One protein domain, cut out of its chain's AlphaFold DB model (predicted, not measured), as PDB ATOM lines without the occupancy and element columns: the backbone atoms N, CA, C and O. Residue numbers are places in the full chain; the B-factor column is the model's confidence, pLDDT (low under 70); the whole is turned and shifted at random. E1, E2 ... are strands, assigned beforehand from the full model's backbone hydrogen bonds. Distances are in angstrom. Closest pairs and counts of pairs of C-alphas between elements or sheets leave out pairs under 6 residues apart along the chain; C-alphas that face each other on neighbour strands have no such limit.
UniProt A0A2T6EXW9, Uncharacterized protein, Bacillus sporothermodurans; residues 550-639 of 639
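AT A GLANCE: This is residues 550 to 639 of the 639 residues of an uncharacterized protein of Bacillus sporothermodurans (UniProt A0A2T6EXW9). This is a small sandwich of two sheets face to face, a larger, twisted sheet of E4, E3, E6, E7 and E8 and a smaller one of E5, E2, E1 and E9 that covers part of it. The chain passes from sheet to sheet four times, at the links E2 to E3, E4 to E5, E5 to E6 and E8 to E9. The printed part has 90 residues with nine named strands, E1 to E9 in order, and no named helix; the class is all strand. The larger sheet is all antiparallel, the smaller one mixed. The whole is compact, with a radius of gyration of the C-alphas of 12.7 A and spans of 37 by 30 by 20 A.

IN THESE COORDINATES: Begin in the larger sheet: find C-alpha 567 at (138.836, 120.257, 144.656), where E3 starts, and follow residues 567 to 574 over 23.2 A. E4, residues 582 to 588, runs 19.8 A, and E6, residues 601 to 608, runs 23.7 A. E7 is residues 617 to 621, 13.7 A long, and E8 residues 627 to 632, 15.0 A long. For the smaller sheet, go to C-alpha 550 at (142.532, 127.211, 129.689), where E1, residues 550 to 552, begins. E2 is residues 557 to 560, E5 residues 592 to 595, and E9 residues 636 to 638, ending at C-alpha 638 at (143.715, 126.819, 124.067).

HOW THE PARTS SIT: The larger sheet runs E4, E3, E6, E7, E8. Look first at E3 and E6, antiparallel at 163 degrees, with N 570 and O 605 2.8 A apart, within hydrogen-bond range. E3 and E4 form a hairpin, with N 569 and O 586 at 2.8 A. E6, E7 and E8 make a meander, each strand the antiparallel neighbour of the one before; find N 604 and O 618 at 2.8 A, then N 619 and O 630 at 2.9 A. The smaller sheet runs E5, E2, E1, E9. E5 and E2 are antiparallel, with N 558 and O 594 at 2.8 A; E2 and E1 form a hairpin, with N 550 and O 559 at 2.8 A. E1 and E9 are parallel at 26 degrees, with N 551 and O 637 at 2.9 A. In the sandwich, the facing parts are 9.7 A centre to centre, their best planes 18 degrees apart and their strands at 22 degrees. E8 and E9 meet only through their link.

THE WHOLE: The C-alphas of Phe 564 and Gly 577 are the two farthest apart, 39.7 A. The printed part has no cut, and no link is long. It ends at Lys 639, the chain's last residue, whose C-alpha is 7.0 A from that of Val 550. The mean pLDDT of the printed part is 83.9; look for values under 70 at residues 577, 579 and 622 to 627.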
ATOM      1  N   VAL A 550     141.743 126.444 130.654       89.88
ATOM      2  CA  VAL A 550     142.532 127.211 129.689       89.88
ATOM      3  C   VAL A 550     143.961 126.690 129.691       89.88
ATOM      4  O   VAL A 550     144.645 126.782 130.709       89.88
ATOM      5  N   LEU A 551     144.419 126.164 128.556       88.94
ATOM      6  CA  LEU A 551     145.815 125.786 128.346       88.94
ATOM      7  C   LEU A 551     146.566 126.956 127.700       88.94
ATOM      8  O   LEU A 551     146.330 127.262 126.530       88.94
ATOM      9  N   ASP A 552     147.469 127.590 128.452       87.38
ATOM     10  CA  ASP A 552     148.466 128.507 127.891       87.38
ATOM     11  C   ASP A 552     149.633 127.683 127.352       87.38
ATOM     12  O   ASP A 552     150.454 127.155 128.111       87.38
ATOM     13  N   ARG A 553     149.692 127.588 126.022       79.75
ATOM     14  CA  ARG A 553     150.709 126.819 125.302       79.75
ATOM     15  C   ARG A 553     152.126 127.296 125.602       79.75
ATOM     16  O   ARG A 553     153.034 126.514 125.846       79.75
ATOM     17  N   LYS A 554     152.326 128.614 125.631       79.38
ATOM     18  CA  LYS A 554     153.662 129.198 125.794       79.38
ATOM     19  C   LYS A 554     154.194 129.011 127.206       79.38
ATOM     20  O   LYS A 554     155.400 128.860 127.380       79.38
ATOM     21  N   ALA A 555     153.311 129.080 128.198       81.75
ATOM     22  CA  ALA A 555     153.685 128.931 129.596       81.75
ATOM     23  C   ALA A 555     153.713 127.464 130.062       81.75
ATOM     24  O   ALA A 555     154.328 127.181 131.092       81.75
ATOM     25  N   GLY A 556     153.050 126.549 129.342       82.50
ATOM     26  CA  GLY A 556     152.841 125.169 129.789       82.50
ATOM     27  C   GLY A 556     151.964 125.105 131.043       82.50
ATOM     28  O   GLY A 556     152.209 124.303 131.941       82.50
ATOM     29  N   VAL A 557     150.987 126.010 131.153       88.38
ATOM     30  CA  VAL A 557     150.141 126.152 132.346       88.38
ATOM     31  C   VAL A 557     148.693 125.867 131.988       88.38
ATOM     32  O   VAL A 557     148.132 126.470 131.072       88.38
ATOM     33  N   LEU A 558     148.076 124.976 132.758       90.12
ATOM     34  CA  LEU A 558     146.653 124.694 132.706       90.12
ATOM     35  C   LEU A 558     145.955 125.453 133.836       90.12
ATOM     36  O   LEU A 558     146.233 125.238 135.017       90.12
ATOM     37  N   THR A 559     145.061 126.361 133.463       90.19
ATOM     38  CA  THR A 559     144.251 127.146 134.397       90.19
ATOM     39  C   THR A 559     142.834 126.597 134.421       90.19
ATOM     40  O   THR A 559     142.199 126.464 133.380       90.19
ATOM     41  N   PHE A 560     142.321 126.287 135.600       89.12
ATOM     42  CA  PHE A 560     140.981 125.759 135.804       89.12
ATOM     43  C   PHE A 560     140.027 126.873 136.244       89.12
ATOM     44  O   PHE A 560     140.451 127.762 136.988       89.12
ATOM     45  N   PRO A 561     138.754 126.841 135.809       83.12
ATOM     46  CA  PRO A 561     137.754 127.802 136.251       83.12
ATOM     47  C   PRO A 561     137.567 127.757 137.762       83.12
ATOM     48  O   PRO A 561     137.590 126.682 138.360       83.12
ATOM     49  N   GLU A 562     137.307 128.922 138.345       79.88
ATOM     50  CA  GLU A 562     136.951 129.051 139.754       79.88
ATOM     51  C   GLU A 562     135.692 128.227 140.080       79.88
ATOM     52  O   GLU A 562     134.730 128.178 139.300       79.88
ATOM     53  N   ARG A 563     135.698 127.573 141.245       79.00
ATOM     54  CA  ARG A 563     134.523 126.913 141.824       79.00
ATOM     55  C   ARG A 563     134.217 127.489 143.196       79.00
ATOM     56  O   ARG A 563     135.086 127.999 143.882       79.00
ATOM     57  N   PHE A 564     132.966 127.308 143.609       73.62
ATOM     58  CA  PHE A 564     132.506 127.630 144.959       73.62
ATOM     59  C   PHE A 564     133.027 126.673 146.042       73.62
ATOM     60  O   PHE A 564     132.801 126.924 147.219       73.62
ATOM     61  N   PHE A 565     133.650 125.556 145.666       80.69
ATOM     62  CA  PHE A 565     134.093 124.530 146.602       80.69
ATOM     63  C   PHE A 565     135.441 123.945 146.197       80.69
ATOM     64  O   PHE A 565     135.801 123.936 145.017       80.69
ATOM     65  N   GLU A 566     136.166 123.447 147.198       90.00
ATOM     66  CA  GLU A 566     137.521 122.933 147.040       90.00
ATOM     67  C   GLU A 566     137.562 121.621 146.250       90.00
ATOM     68  O   GLU A 566     136.699 120.748 146.378       90.00
ATOM     69  N   TYR A 567     138.615 121.455 145.456       91.75
ATOM     70  CA  TYR A 567     138.836 120.257 144.656       91.75
ATOM     71  C   TYR A 567     140.327 119.936 144.537       91.75
ATOM     72  O   TYR A 567     141.195 120.770 144.805       91.75
ATOM     73  N   ILE A 568     140.627 118.704 144.139       93.31
ATOM     74  CA  ILE A 568     141.989 118.214 143.923       93.31
ATOM     75  C   ILE A 568     142.179 118.008 142.426       93.31
ATOM     76  O   ILE A 568     141.363 117.343 141.794       93.31
ATOM     77  N   ILE A 569     143.246 118.557 141.851       92.88
ATOM     78  CA  ILE A 569     143.667 118.223 140.487       92.88
ATOM     79  C   ILE A 569     144.684 117.094 140.568       92.88
ATOM     80  O   ILE A 569     145.710 117.240 141.230       92.88
ATOM     81  N   GLN A 570     144.409 116.004 139.863       92.62
ATOM     82  CA  GLN A 570     145.332 114.900 139.638       92.62
ATOM     83  C   GLN A 570     145.953 115.041 138.246       92.62
ATOM     84  O   GLN A 570     145.239 115.193 137.251       92.62
ATOM     85  N   VAL A 571     147.280 114.956 138.180       92.00
ATOM     86  CA  VAL A 571     148.063 114.953 136.942       92.00
ATOM     87  C   VAL A 571     148.877 113.669 136.886       92.00
ATOM     88  O   VAL A 571     149.829 113.523 137.648       92.00
ATOM     89  N   ASP A 572     148.524 112.761 135.981       91.19
ATOM     90  CA  ASP A 572     149.364 111.616 135.631       91.19
ATOM     91  C   ASP A 572     150.259 112.008 134.443       91.19
ATOM     92  O   ASP A 572     149.756 112.483 133.422       91.19
ATOM     93  N   SER A 573     151.572 111.809 134.542       90.56
ATOM     94  CA  SER A 573     152.559 112.175 133.518       90.56
ATOM     95  C   SER A 573     153.482 111.011 133.169       90.56
ATOM     96  O   SER A 573     153.900 110.270 134.061       90.56
ATOM     97  N   PHE A 574     153.826 110.858 131.888       87.81
ATOM     98  CA  PHE A 574     154.705 109.781 131.414       87.81
ATOM     99  C   PHE A 574     155.382 110.110 130.081       87.81
ATOM    100  O   PHE A 574     154.873 110.924 129.303       87.81
ATOM    101  N   SER A 575     156.500 109.436 129.809       85.25
ATOM    102  CA  SER A 575     157.243 109.530 128.548       85.25
ATOM    103  C   SER A 575     157.039 108.287 127.673       85.25
ATOM    104  O   SER A 575     156.608 107.230 128.139       85.25
ATOM    105  N   VAL A 576     157.322 108.392 126.373       80.62
ATOM    106  CA  VAL A 576     157.233 107.273 125.425       80.62
ATOM    107  C   VAL A 576     158.179 106.157 125.858       80.62
ATOM    108  O   VAL A 576     159.396 106.331 125.875       80.62
ATOM    109  N   GLY A 577     157.619 104.980 126.130       67.12
ATOM    110  CA  GLY A 577     158.383 103.804 126.550       67.12
ATOM    111  C   GLY A 577     158.652 103.710 128.050       67.12
ATOM    112  O   GLY A 577     159.207 102.695 128.477       67.12
ATOM    113  N   ASP A 578     158.216 104.691 128.845       74.62
ATOM    114  CA  ASP A 578     158.199 104.547 130.299       74.62
ATOM    115  C   ASP A 578     157.217 103.441 130.694       74.62
ATOM    116  O   ASP A 578     156.111 103.329 130.160       74.62
ATOM    117  N   GLN A 579     157.624 102.609 131.652       65.38
ATOM    118  CA  GLN A 579     156.766 101.551 132.191       65.38
ATOM    119  C   GLN A 579     155.882 102.037 133.346       65.38
ATOM    120  O   GLN A 579     154.933 101.351 133.716       65.38
ATOM    121  N   GLN A 580     156.175 103.212 133.910       70.06
ATOM    122  CA  GLN A 580     155.475 103.771 135.063       70.06
ATOM    123  C   GLN A 580     155.092 105.231 134.806       70.06
ATOM    124  O   GLN A 580     155.875 105.997 134.251       70.06
ATOM    125  N   MET A 581     153.876 105.607 135.211       83.12
ATOM    126  CA  MET A 581     153.412 106.996 135.187       83.12
ATOM    127  C   MET A 581     153.655 107.647 136.554       83.12
ATOM    128  O   MET A 581     153.292 107.067 137.577       83.12
ATOM    129  N   ALA A 582     154.193 108.864 136.577       86.56
ATOM    130  CA  ALA A 582     154.262 109.679 137.790       86.56
ATOM    131  C   ALA A 582     152.919 110.388 138.022       86.56
ATOM    132  O   ALA A 582     152.278 110.811 137.065       86.56
ATOM    133  N   THR A 583     152.486 110.522 139.279       88.69
ATOM    134  CA  THR A 583     151.225 111.202 139.629       88.69
ATOM    135  C   THR A 583     151.499 112.367 140.576       88.69
ATOM    136  O   THR A 583     152.204 112.206 141.567       88.69
ATOM    137  N   SER A 584     150.940 113.538 140.275       91.31
ATOM    138  CA  SER A 584     151.011 114.744 141.111       91.31
ATOM    139  C   SER A 584     149.614 115.240 141.477       91.31
ATOM    140  O   SER A 584     148.697 115.173 140.655       91.31
ATOM    141  N   TYR A 585     149.464 115.785 142.686       92.06
ATOM    142  CA  TYR A 585     148.187 116.271 143.213       92.06
ATOM    143  C   TYR A 585     148.272 117.739 143.647       92.06
ATOM    144  O   TYR A 585     149.237 118.151 144.292       92.06
ATOM    145  N   TYR A 586     147.235 118.520 143.341       91.50
ATOM    146  CA  TYR A 586     147.161 119.951 143.655       91.50
ATOM    147  C   TYR A 586     145.825 120.293 144.316       91.50
ATOM    148  O   TYR A 586     144.774 120.066 143.721       91.50
ATOM    149  N   ASN A 587     145.856 120.875 145.521       90.81
ATOM    150  CA  ASN A 587     144.649 121.348 146.209       90.81
ATOM    151  C   ASN A 587     144.293 122.738 145.697       90.81
ATOM    152  O   ASN A 587     145.097 123.661 145.827       90.81
ATOM    153  N   ILE A 588     143.093 122.888 145.146       88.19
ATOM    154  CA  ILE A 588     142.596 124.158 144.632       88.19
ATOM    155  C   ILE A 588     141.402 124.619 145.461       88.19
ATOM    156  O   ILE A 588     140.460 123.855 145.676       88.19
ATOM    157  N   LYS A 589     141.453 125.881 145.902       78.62
ATOM    158  CA  LYS A 589     140.357 126.554 146.616       78.62
ATOM    159  C   LYS A 589     139.577 127.508 145.713       78.62
ATOM    160  O   LYS A 589     138.359 127.431 145.681       78.62
ATOM    161  N   ASP A 590     140.299 128.304 144.922       71.50
ATOM    162  CA  ASP A 590     139.720 129.316 144.032       71.50
ATOM    163  C   ASP A 590     140.053 128.989 142.560       71.50
ATOM    164  O   ASP A 590     139.548 128.022 141.990       71.50
ATOM    165  N   THR A 591     140.951 129.757 141.931       75.44
ATOM    166  CA  THR A 591     141.461 129.476 140.581       75.44
ATOM    167  C   THR A 591     142.634 128.502 140.647       75.44
ATOM    168  O   THR A 591     143.668 128.791 141.251       75.44
ATOM    169  N   GLY A 592     142.497 127.351 139.992       80.25
ATOM    170  CA  GLY A 592     143.556 126.346 139.949       80.25
ATOM    171  C   GLY A 592     144.533 126.610 138.821       80.25
ATOM    172  O   GLY A 592     144.139 126.553 137.664       80.25
ATOM    173  N   MET A 593     145.804 126.852 139.129       86.94
ATOM    174  CA  MET A 593     146.866 126.908 138.123       86.94
ATOM    175  C   MET A 593     147.816 125.738 138.328       86.94
ATOM    176  O   MET A 593     148.423 125.605 139.389       86.94
ATOM    177  N   VAL A 594     147.954 124.905 137.301       89.00
ATOM    178  CA  VAL A 594     148.841 123.744 137.319       89.00
ATOM    179  C   VAL A 594     149.848 123.881 136.196       89.00
ATOM    180  O   VAL A 594     149.487 124.021 135.028       89.00
ATOM    181  N   LYS A 595     151.129 123.858 136.555       86.62
ATOM    182  CA  LYS A 595     152.218 123.842 135.585       86.62
ATOM    183  C   LYS A 595     152.468 122.400 135.152       86.62
ATOM    184  O   LYS A 595     152.648 121.535 136.002       86.62
ATOM    185  N   LEU A 596     152.470 122.153 133.847       82.75
ATOM    186  CA  LEU A 596     152.816 120.852 133.282       82.75
ATOM    187  C   LEU A 596     154.347 120.736 133.234       82.75
ATOM    188  O   LEU A 596     155.030 121.649 132.765       82.75
ATOM    189  N   GLU A 597     154.890 119.655 133.789       76.31
ATOM    190  CA  GLU A 597     156.337 119.409 133.851       76.31
ATOM    191  C   GLU A 597     156.905 118.895 132.506       76.31
ATOM    192  O   GLU A 597     156.210 118.859 131.492       76.31
ATOM    193  N   ASN A 598     158.186 118.508 132.465       76.00
ATOM    194  CA  ASN A 598     158.797 117.900 131.275       76.00
ATOM    195  C   ASN A 598     158.453 116.400 131.202       76.00
ATOM    196  O   ASN A 598     159.237 115.568 131.647       76.00
ATOM    197  N   ALA A 599     157.299 116.064 130.627       84.19
ATOM    198  CA  ALA A 599     156.933 114.698 130.236       84.19
ATOM    199  C   ALA A 599     156.243 114.713 128.868       84.19
ATOM    200  O   ALA A 599     155.778 115.767 128.431       84.19
ATOM    201  N   ASP A 600     156.154 113.569 128.194       84.06
ATOM    202  CA  ASP A 600     155.656 113.505 126.812       84.06
ATOM    203  C   ASP A 600     154.135 113.578 126.727       84.06
ATOM    204  O   ASP A 600     153.582 114.125 125.768       84.06
ATOM    205  N   TYR A 601     153.465 113.027 127.738       87.81
ATOM    206  CA  TYR A 601     152.018 112.932 127.832       87.81
ATOM    207  C   TYR A 601     151.520 113.243 129.238       87.81
ATOM    208  O   TYR A 601     152.184 112.941 130.231       87.81
ATOM    209  N   PHE A 602     150.301 113.784 129.304       90.19
ATOM    210  CA  PHE A 602     149.608 114.091 130.552       90.19
ATOM    211  C   PHE A 602     148.156 113.637 130.503       90.19
ATOM    212  O   PHE A 602     147.457 113.920 129.528       90.19
ATOM    213  N   ILE A 603     147.688 112.998 131.573       91.94
ATOM    214  CA  ILE A 603     146.269 112.768 131.852       91.94
ATOM    215  C   ILE A 603     145.914 113.634 133.056       91.94
ATOM    216  O   ILE A 603     146.504 113.491 134.123       91.94
ATOM    217  N   VAL A 604     144.960 114.545 132.887       92.31
ATOM    218  CA  VAL A 604     144.571 115.494 133.933       92.31
ATOM    219  C   VAL A 604     143.100 115.325 134.274       92.31
ATOM    220  O   VAL A 604     142.257 115.300 133.377       92.31
ATOM    221  N   SER A 605     142.783 115.241 135.563       92.19
ATOM    222  CA  SER A 605     141.410 115.218 136.074       92.19
ATOM    223  C   SER A 605     141.286 116.017 137.368       92.19
ATOM    224  O   SER A 605     142.284 116.334 138.011       92.19
ATOM    225  N   ALA A 606     140.056 116.357 137.748       91.25
ATOM    226  CA  ALA A 606     139.746 116.971 139.028       91.25
ATOM    227  C   ALA A 606     138.757 116.119 139.831       91.25
ATOM    228  O   ALA A 606     137.924 115.406 139.260       91.25
ATOM    229  N   ILE A 607     138.880 116.198 141.154       91.50
ATOM    230  CA  ILE A 607     138.136 115.420 142.144       91.50
ATOM    231  C   ILE A 607     137.530 116.394 143.143       91.50
ATOM    232  O   ILE A 607     138.244 117.186 143.754       91.50
ATOM    233  N   ASP A 608     136.215 116.353 143.290       90.19
ATOM    234  CA  ASP A 608     135.493 117.141 144.285       90.19
ATOM    235  C   ASP A 608     135.766 116.571 145.685       90.19
ATOM    236  O   ASP A 608     135.544 115.384 145.918       90.19
ATOM    237  N   LYS A 609     136.237 117.397 146.626       90.75
ATOM    238  CA  LYS A 609     136.509 116.927 147.995       90.75
ATOM    239  C   LYS A 609     135.238 116.575 148.772       90.75
ATOM    240  O   LYS A 609     135.303 115.810 149.729       90.75
ATOM    241  N   SER A 610     134.093 117.143 148.396       86.94
ATOM    242  CA  SER A 610     132.836 116.965 149.127       86.94
ATOM    243  C   SER A 610     132.173 115.622 148.831       86.94
ATOM    244  O   SER A 610     131.796 114.919 149.759       86.94
ATOM    245  N   ASN A 611     132.065 115.267 147.549       86.69
ATOM    246  CA  ASN A 611     131.299 114.111 147.069       86.69
ATOM    247  C   ASN A 611     132.128 113.146 146.210       86.69
ATOM    248  O   ASN A 611     131.563 112.248 145.589       86.69
ATOM    249  N   TYR A 612     133.441 113.371 146.101       89.19
ATOM    250  CA  TYR A 612     134.384 112.514 145.378       89.19
ATOM    251  C   TYR A 612     134.105 112.356 143.874       89.19
ATOM    252  O   TYR A 612     134.727 111.527 143.203       89.19
ATOM    253  N   SER A 613     133.194 113.158 143.311       88.75
ATOM    254  CA  SER A 613     132.899 113.133 141.883       88.75
ATOM    255  C   SER A 613     134.104 113.588 141.066       88.75
ATOM    256  O   SER A 613     134.909 114.421 141.491       88.75
ATOM    257  N   ARG A 614     134.230 113.031 139.864       89.06
ATOM    258  CA  ARG A 614     135.311 113.327 138.922       89.06
ATOM    259  C   ARG A 614     134.828 114.312 137.861       89.06
ATOM    260  O   ARG A 614     133.671 114.287 137.436       89.06
ATOM    261  N   SER A 615     135.737 115.144 137.368       89.06
ATOM    262  CA  SER A 615     135.455 116.121 136.309       89.06
ATOM    263  C   SER A 615     135.439 115.549 134.886       89.06
ATOM    264  O   SER A 615     135.255 116.295 133.928       89.06
ATOM    265  N   GLY A 616     135.720 114.254 134.726       90.31
ATOM    266  CA  GLY A 616     136.184 113.683 133.460       90.31
ATOM    267  C   GLY A 616     137.698 113.840 133.311       90.31
ATOM    268  O   GLY A 616     138.406 113.884 134.318       90.31
ATOM    269  N   PHE A 617     138.203 113.926 132.079       92.19
ATOM    270  CA  PHE A 617     139.648 113.984 131.839       92.19
ATOM    271  C   PHE A 617     140.050 114.882 130.663       92.19
ATOM    272  O   PHE A 617     139.276 115.119 129.729       92.19
ATOM    273  N   LEU A 618     141.313 115.307 130.694       92.12
ATOM    274  CA  LEU A 618     142.078 115.850 129.572       92.12
ATOM    275  C   LEU A 618     143.277 114.954 129.291       92.12
ATOM    276  O   LEU A 618     143.974 114.565 130.222       92.12
ATOM    277  N   PHE A 619     143.542 114.676 128.017       91.94
ATOM    278  CA  PHE A 619     144.726 113.948 127.575       91.94
ATOM    279  C   PHE A 619     145.547 114.808 126.607       91.94
ATOM    280  O   PHE A 619     145.046 115.248 125.567       91.94
ATOM    281  N   LEU A 620     146.803 115.079 126.966       88.50
ATOM    282  CA  LEU A 620     147.685 116.057 126.317       88.50
ATOM    283  C   LEU A 620     149.012 115.411 125.887       88.50
ATOM    284  O   LEU A 620     149.424 114.410 126.470       88.50
ATOM    285  N   ASN A 621     149.699 116.011 124.906       83.31
ATOM    286  CA  ASN A 621     151.072 115.662 124.502       83.31
ATOM    287  C   ASN A 621     151.947 116.919 124.328       83.31
ATOM    288  O   ASN A 621     151.473 117.925 123.790       83.31
ATOM    289  N   THR A 622     153.217 116.839 124.742       69.31
ATOM    290  CA  THR A 622     154.194 117.950 124.710       69.31
ATOM    291  C   THR A 622     155.144 117.950 123.511       69.31
ATOM    292  O   THR A 622     155.533 119.023 123.053       69.31
ATOM    293  N   PHE A 623     155.483 116.796 122.926       59.44
ATOM    294  CA  PHE A 623     156.422 116.697 121.797       59.44
ATOM    295  C   PHE A 623     155.979 117.427 120.531       59.44
ATOM    296  O   PHE A 623     156.818 117.833 119.725       59.44
ATOM    297  N   LYS A 624     154.668 117.557 120.308       51.94
ATOM    298  CA  LYS A 624     154.120 118.248 119.128       51.94
ATOM    299  C   LYS A 624     153.665 119.679 119.406       51.94
ATOM    300  O   LYS A 624     153.065 120.280 118.520       51.94
ATOM    301  N   ILE A 625     154.045 120.232 120.563       47.56
ATOM    302  CA  ILE A 625     153.656 121.557 121.061       47.56
ATOM    303  C   ILE A 625     152.157 121.563 121.404       47.56
ATOM    304  O   ILE A 625     151.292 121.686 120.536       47.56
ATOM    305  N   ASP A 626     151.847 121.367 122.687       56.50
ATOM    306  CA  ASP A 626     150.581 121.741 123.336       56.50
ATOM    307  C   ASP A 626     149.294 121.325 122.600       56.50
ATOM    308  O   ASP A 626     148.343 122.105 122.411       56.50
ATOM    309  N   THR A 627     149.278 120.083 122.119       69.56
ATOM    310  CA  THR A 627     148.129 119.537 121.400       69.56
ATOM    311  C   THR A 627     147.251 118.763 122.372       69.56
ATOM    312  O   THR A 627     147.692 117.793 122.989       69.56
ATOM    313  N   ILE A 628     145.987 119.176 122.482       74.31
ATOM    314  CA  ILE A 628     144.963 118.376 123.153       74.31
ATOM    315  C   ILE A 628     144.686 117.165 122.272       74.31
ATOM    316  O   ILE A 628     144.245 117.315 121.130       74.31
ATOM    317  N   LEU A 629     144.978 115.976 122.788       79.56
ATOM    318  CA  LEU A 629     144.742 114.725 122.078       79.56
ATOM    319  C   LEU A 629     143.291 114.290 122.227       79.56
ATOM    320  O   LEU A 629     142.666 113.874 121.253       79.56
ATOM    321  N   SER A 630     142.755 114.423 123.438       87.19
ATOM    322  CA  SER A 630     141.340 114.233 123.706       87.19
ATOM    323  C   SER A 630     140.908 114.886 125.017       87.19
ATOM    324  O   SER A 630     141.715 115.224 125.883       87.19
ATOM    325  N   SER A 631     139.601 115.075 125.149       88.69
ATOM    326  CA  SER A 631     138.945 115.562 126.357       88.69
ATOM    327  C   SER A 631     137.587 114.890 126.477       88.69
ATOM    328  O   SER A 631     136.891 114.724 125.471       88.69
ATOM    329  N   TRP A 632     137.171 114.552 127.691       90.31
ATOM    330  CA  TRP A 632     135.843 113.999 127.936       90.31
ATOM    331  C   TRP A 632     135.234 114.628 129.181       90.31
ATOM    332  O   TRP A 632     135.852 114.611 130.242       90.31
ATOM    333  N   LYS A 633     134.037 115.212 129.022       87.00
ATOM    334  CA  LYS A 633     133.256 115.939 130.049       87.00
ATOM    335  C   LYS A 633     133.957 117.139 130.708       87.00
ATOM    336  O   LYS A 633     133.301 117.882 131.426       87.00
ATOM    337  N   LEU A 634     135.221 117.397 130.371       86.69
ATOM    338  CA  LEU A 634     135.959 118.592 130.746       86.69
ATOM    339  C   LEU A 634     136.176 119.490 129.524       86.69
ATOM    340  O   LEU A 634     136.847 119.102 128.568       86.69
ATOM    341  N   GLY A 635     135.576 120.680 129.547       84.94
ATOM    342  CA  GLY A 635     135.740 121.677 128.490       84.94
ATOM    343  C   GLY A 635     137.116 122.337 128.551       84.94
ATOM    344  O   GLY A 635     137.642 122.583 129.638       84.94
ATOM    345  N   ILE A 636     137.700 122.637 127.390       87.50
ATOM    346  CA  ILE A 636     139.036 123.230 127.289       87.50
ATOM    347  C   ILE A 636     139.120 124.275 126.171       87.50
ATOM    348  O   ILE A 636     138.589 124.095 125.077       87.50
ATOM    349  N   GLU A 637     139.808 125.372 126.463       88.38
ATOM    350  CA  GLU A 637     140.190 126.445 125.554       88.38
ATOM    351  C   GLU A 637     141.721 126.496 125.471       88.38
ATOM    352  O   GLU A 637     142.414 126.292 126.467       88.38
ATOM    353  N   VAL A 638     142.263 126.767 124.285       84.31
ATOM    354  CA  VAL A 638     143.715 126.819 124.067       84.31
ATOM    355  C   VAL A 638     144.126 128.215 123.634       84.31
ATOM    356  O   VAL A 638     143.553 128.738 122.675       84.31
ATOM    357  N   LYS A 639     145.113 128.792 124.327       81.94
ATOM    358  CA  LYS A 639     145.626 130.146 124.086       81.94
ATOM    359  C   LYS A 639     147.049 130.155 123.545       81.94
ATOM    360  O   LYS A 639     147.878 129.341 124.013       81.94
TER     361      LYS A 639